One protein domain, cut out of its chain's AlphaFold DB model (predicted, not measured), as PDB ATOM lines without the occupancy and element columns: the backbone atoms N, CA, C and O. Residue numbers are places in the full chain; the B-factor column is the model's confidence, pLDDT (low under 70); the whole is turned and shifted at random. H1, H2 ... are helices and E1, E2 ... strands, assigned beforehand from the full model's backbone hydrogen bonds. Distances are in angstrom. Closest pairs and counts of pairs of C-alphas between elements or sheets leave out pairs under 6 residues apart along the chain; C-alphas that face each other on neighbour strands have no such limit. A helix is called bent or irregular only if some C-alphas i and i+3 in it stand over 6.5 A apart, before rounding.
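Overview. This is residues 3 to 43 of the 44 residues of the protein "Trk system potassium uptake protein TrkA" of Geofilum rubicundum JCM 15548 (UniProt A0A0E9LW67). Look for a small antiparallel sheet, order E2, E1, E3, with a loop, residues 14 to 25, arching over one face, and residues 32 to 38, of which 33 to 38 belong to H1, sticking out beyond E3. The printed part has 41 residues, mixed in class, with three named strands, then one named helix. It is elongated, 30 by 18 by 17 A, and only just compact, close to loose; the radius of gyration of the C-alphas is 10.8 A.

Arrangement. Start at E1, residues 3 to 8. E3, residues 26 to 30, is its antiparallel neighbour at 171 degrees; N 4 and O 28 are 2.8 A apart, within hydrogen-bond range. E2, residues 11 to 13, forms a hairpin with E1 at 154 degrees; N 13 and O 6, within range, are 2.8 A apart. H1, residues 33 to 40, is only just not on the sheet, with 4 pairs of C-alphas within 10 A. It is irregular, C-alphas 34 and 37 being 7.3 A apart; 2 of 4 O i to N i+4 pairs are within range.

Along the chain. From C-alpha 3 at (24.856, 3.997, 45.622), E1 runs 14.1 A; E2 runs 6.4 A, E3 13.4 A, and H1 11.9 A to C-alpha 40 at (36.455, 9.311, 41.797).

Size, cuts and confidence. The C-alphas farthest apart, Lys 10 and Ser 34, are 31.1 A apart. E2 to E3 is a long link. The printed part has no cut, and no printed residue is under 70 in pLDDT.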
ATOM      1  N   ILE A   3      25.321   3.731  46.983       91.38
ATOM      2  CA  ILE A   3      24.856   3.997  45.622       91.38
ATOM      3  C   ILE A   3      23.353   4.262  45.700       91.38
ATOM      4  O   ILE A   3      22.599   3.417  46.173       91.38
ATOM      5  N   GLY A   4      22.936   5.458  45.291       92.56
ATOM      6  CA  GLY A   4      21.539   5.888  45.309       92.56
ATOM      7  C   GLY A   4      20.739   5.445  44.086       92.56
ATOM      8  O   GLY A   4      19.528   5.285  44.176       92.56
ATOM      9  N   GLY A   5      21.407   5.249  42.948       95.75
ATOM     10  CA  GLY A   5      20.765   4.894  41.685       95.75
ATOM     11  C   GLY A   5      21.767   4.771  40.543       95.75
ATOM     12  O   GLY A   5      22.854   5.351  40.597       95.75
ATOM     13  N   VAL A   6      21.390   4.032  39.504       96.50
ATOM     14  CA  VAL A   6      22.141   3.929  38.250       96.50
ATOM     15  C   VAL A   6      21.222   4.329  37.102       96.50
ATOM     16  O   VAL A   6      20.105   3.832  37.002       96.50
ATOM     17  N   ILE A   7      21.675   5.233  36.239       97.25
ATOM     18  CA  ILE A   7      20.961   5.630  35.026       97.25
ATOM     19  C   ILE A   7      21.711   5.041  33.835       97.25
ATOM     20  O   ILE A   7      22.869   5.399  33.592       97.25
ATOM     21  N   ARG A   8      21.041   4.161  33.087       97.12
ATOM     22  CA  ARG A   8      21.585   3.487  31.902       97.12
ATOM     23  C   ARG A   8      20.764   3.873  30.681       97.12
ATOM     24  O   ARG A   8      19.657   3.386  30.462       97.12
ATOM     25  N   GLY A   9      21.291   4.802  29.889       95.19
ATOM     26  CA  GLY A   9      20.548   5.379  28.769       95.19
ATOM     27  C   GLY A   9      19.283   6.099  29.247       95.19
ATOM     28  O   GLY A   9      19.374   7.190  29.805       95.19
ATOM     29  N   LYS A  10      18.110   5.496  29.007       95.94
ATOM     30  CA  LYS A  10      16.791   6.027  29.412       95.94
ATOM     31  C   LYS A  10      16.197   5.319  30.634       95.94
ATOM     32  O   LYS A  10      15.121   5.701  31.084       95.94
ATOM     33  N   GLU A  11      16.874   4.300  31.154       96.19
ATOM     34  CA  GLU A  11      16.391   3.498  32.275       96.19
ATOM     35  C   GLU A  11      16.999   3.967  33.594       96.19
ATOM     36  O   GLU A  11      18.176   4.334  33.663       96.19
ATOM     37  N   VAL A  12      16.188   3.919  34.651       95.62
ATOM     38  CA  VAL A  12      16.614   4.152  36.033       95.62
ATOM     39  C   VAL A  12      16.583   2.819  36.768       95.62
ATOM     40  O   VAL A  12      15.546   2.165  36.842       95.62
ATOM     41  N   ILE A  13      17.727   2.429  37.319       96.31
ATOM     42  CA  ILE A  13      17.949   1.165  38.012       96.31
ATOM     43  C   ILE A  13      18.199   1.472  39.490       96.31
ATOM     44  O   ILE A  13      19.089   2.257  39.830       96.31
ATOM     45  N   ILE A  14      17.429   0.832  40.372       94.94
ATOM     46  CA  ILE A  14      17.697   0.825  41.815       94.94
ATOM     47  C   ILE A  14      18.706  -0.299  42.081       94.94
ATOM     48  O   ILE A  14      18.356  -1.468  41.903       94.94
ATOM     49  N   PRO A  15      19.956   0.020  42.459       93.38
ATOM     50  CA  PRO A  15      20.993  -0.983  42.619       93.38
ATOM     51  C   PRO A  15      20.734  -1.860  43.845       93.38
ATOM     52  O   PRO A  15      20.306  -1.398  44.903       93.38
ATOM     53  N   ASN A  16      21.064  -3.134  43.698       91.94
ATOM     54  CA  ASN A  16      21.110  -4.140  44.750       91.94
ATOM     55  C   ASN A  16      22.505  -4.794  44.782       91.94
ATOM     56  O   ASN A  16      23.404  -4.389  44.041       91.94
ATOM     57  N   GLY A  17      22.689  -5.810  45.628       90.12
ATOM     58  CA  GLY A  17      23.974  -6.507  45.775       90.12
ATOM     59  C   GLY A  17      24.517  -7.143  44.488       90.12
ATOM     60  O   GLY A  17      25.728  -7.290  44.359       90.12
ATOM     61  N   ASP A  18      23.650  -7.449  43.521       93.69
ATOM     62  CA  ASP A  18      24.017  -8.104  42.259       93.69
ATOM     63  C   ASP A  18      24.169  -7.121  41.090       93.69
ATOM     64  O   ASP A  18      24.543  -7.502  39.976       93.69
ATOM     65  N   THR A  19      23.873  -5.839  41.314       93.25
ATOM     66  CA  THR A  19      23.888  -4.838  40.249       93.25
ATOM     67  C   THR A  19      25.315  -4.578  39.789       93.25
ATOM     68  O   THR A  19      26.138  -4.016  40.511       93.25
ATOM     69  N   ARG A  20      25.600  -4.946  38.539       93.94
ATOM     70  CA  ARG A  20      26.873  -4.644  37.883       93.94
ATOM     71  C   ARG A  20      26.781  -3.316  37.142       93.94
ATOM     72  O   ARG A  20      25.960  -3.160  36.234       93.94
ATOM     73  N   ILE A  21      27.656  -2.391  37.527       93.81
ATOM     74  CA  ILE A  21      27.885  -1.128  36.821       93.81
ATOM     75  C   ILE A  21      28.568  -1.441  35.489       93.81
ATOM     76  O   ILE A  21      29.464  -2.286  35.424       93.81
ATOM     77  N   GLN A  22      28.119  -0.782  34.429       94.69
ATOM     78  CA  GLN A  22      28.588  -0.975  33.062       94.69
ATOM     79  C   GLN A  22      29.156   0.332  32.493       94.69
ATOM     80  O   GLN A  22      28.840   1.416  32.993       94.69
ATOM     81  N   PRO A  23      29.987   0.269  31.435       94.75
ATOM     82  CA  PRO A  23      30.430   1.468  30.736       94.75
ATOM     83  C   PRO A  23      29.249   2.342  30.300       94.75
ATOM     84  O   PRO A  23      28.244   1.833  29.804       94.75
ATOM     85  N   ASN A  24      29.410   3.660  30.430       94.12
ATOM     86  CA  ASN A  24      28.397   4.690  30.154       94.12
ATOM     87  C   ASN A  24      27.233   4.781  31.154       94.12
ATOM     88  O   ASN A  24      26.354   5.630  30.974       94.12
ATOM     89  N   ASP A  25      27.229   3.983  32.222       95.88
ATOM     90  CA  ASP A  25      26.300   4.198  33.328       95.88
ATOM     91  C   ASP A  25      26.593   5.530  34.025       95.88
ATOM     92  O   ASP A  25      27.741   5.879  34.312       95.88
ATOM     93  N   ARG A  26      25.534   6.265  34.365       95.50
ATOM     94  CA  ARG A  26      25.626   7.406  35.281       95.50
ATOM     95  C   ARG A  26      25.206   6.942  36.667       95.50
ATOM     96  O   ARG A  26      24.049   6.587  36.879       95.50
ATOM     97  N   VAL A  27      26.143   6.943  37.607       95.06
ATOM     98  CA  VAL A  27      25.940   6.396  38.953       95.06
ATOM     99  C   VAL A  27      25.795   7.530  39.961       95.06
ATOM    100  O   VAL A  27      26.668   8.388  40.078       95.06
ATOM    101  N   VAL A  28      24.693   7.534  40.709       94.56
ATOM    102  CA  VAL A  28      24.449   8.496  41.790       94.56
ATOM    103  C   VAL A  28      25.008   7.922  43.086       94.56
ATOM    104  O   VAL A  28      24.587   6.852  43.525       94.56
ATOM    105  N   VAL A  29      25.944   8.631  43.720       93.94
ATOM    106  CA  VAL A  29      26.623   8.180  44.943       93.94
ATOM    107  C   VAL A  29      26.424   9.191  46.066       93.94
ATOM    108  O   VAL A  29      26.705  10.375  45.908       93.94
ATOM    109  N   PHE A  30      26.002   8.706  47.232       92.75
ATOM    110  CA  PHE A  30      25.973   9.481  48.468       92.75
ATOM    111  C   PHE A  30      27.255   9.240  49.266       92.75
ATOM    112  O   PHE A  30      27.541   8.121  49.721       92.75
ATOM    113  N   ALA A  31      28.029  10.302  49.462       92.38
ATOM    114  CA  ALA A  31      29.252  10.286  50.250       92.38
ATOM    115  C   ALA A  31      29.413  11.594  51.033       92.38
ATOM    116  O   ALA A  31      28.930  12.645  50.621       92.38
ATOM    117  N   LEU A  32      30.125  11.519  52.158       94.88
ATOM    118  CA  LEU A  32      30.618  12.711  52.841       94.88
ATOM    119  C   LEU A  32      31.652  13.425  51.953       94.88
ATOM    120  O   LEU A  32      32.331  12.746  51.176       94.88
ATOM    121  N   PRO A  33      31.861  14.745  52.114       94.00
ATOM    122  CA  PRO A  33      32.841  15.493  51.321       94.00
ATOM    123  C   PRO A  33      34.251  14.881  51.337       94.00
ATOM    124  O   PRO A  33      34.920  14.812  50.309       94.00
ATOM    125  N   SER A  34      34.679  14.340  52.482       94.94
ATOM    126  CA  SER A  34      35.971  13.652  52.635       94.94
ATOM    127  C   SER A  34      36.111  12.387  51.774       94.94
ATOM    128  O   SER A  34      37.224  11.950  51.491       94.94
ATOM    129  N   GLY A  35      34.995  11.795  51.341       92.75
ATOM    130  CA  GLY A  35      34.954  10.575  50.539       92.75
ATOM    131  C   GLY A  35      34.996  10.795  49.028       92.75
ATOM    132  O   GLY A  35      35.198   9.817  48.311       92.75
ATOM    133  N   ILE A  36      34.843  12.031  48.533       91.38
ATOM    134  CA  ILE A  36      34.710  12.323  47.090       91.38
ATOM    135  C   ILE A  36      35.911  11.786  46.299       91.38
ATOM    136  O   ILE A  36      35.732  10.986  45.384       91.38
ATOM    137  N   LYS A  37      37.140  12.091  46.739       92.75
ATOM    138  CA  LYS A  37      38.373  11.602  46.088       92.75
ATOM    139  C   LYS A  37      38.478  10.076  46.034       92.75
ATOM    140  O   LYS A  37      39.157   9.530  45.168       92.75
ATOM    141  N   LYS A  38      37.871   9.370  46.994       92.44
ATOM    142  CA  LYS A  38      37.848   7.902  47.008       92.44
ATOM    143  C   LYS A  38      36.857   7.370  45.975       92.44
ATOM    144  O   LYS A  38      37.170   6.376  45.334       92.44
ATOM    145  N   VAL A  39      35.704   8.028  45.823       92.00
ATOM    146  CA  VAL A  39      34.693   7.680  44.812       92.00
ATOM    147  C   VAL A  39      35.256   7.880  43.412       92.00
ATOM    148  O   VAL A  39      35.182   6.956  42.619       92.00
ATOM    149  N   GLU A  40      35.883   9.024  43.125       90.38
ATOM    150  CA  GLU A  40      36.455   9.311  41.797       90.38
ATOM    151  C   GLU A  40      37.398   8.196  41.322       90.38
ATOM    152  O   GLU A  40      37.283   7.722  40.199       90.38
ATOM    153  N   LYS A  41      38.259   7.686  42.211       92.50
ATOM    154  CA  LYS A  41      39.198   6.593  41.906       92.50
ATOM    155  C   LYS A  41      38.551   5.241  41.596       92.50
ATOM    156  O   LYS A  41      39.242   4.376  41.074       92.50
ATOM    157  N   MET A  42      37.285   5.023  41.949       88.69
ATOM    158  CA  MET A  42      36.579   3.768  41.652       88.69
ATOM    159  C   MET A  42      36.079   3.699  40.205       88.69
ATOM    160  O   MET A  42      35.723   2.615  39.753       88.69
ATOM    161  N   PHE A  43      36.025   4.839  39.510       84.75
ATOM    162  CA  PHE A  43      35.478   4.967  38.155       84.75
ATOM    163  C   PHE A  43      36.510   5.480  37.133       84.75
ATOM    164  O   PHE A  43      36.130   5.793  36.005       84.75
TER     165      PHE A  43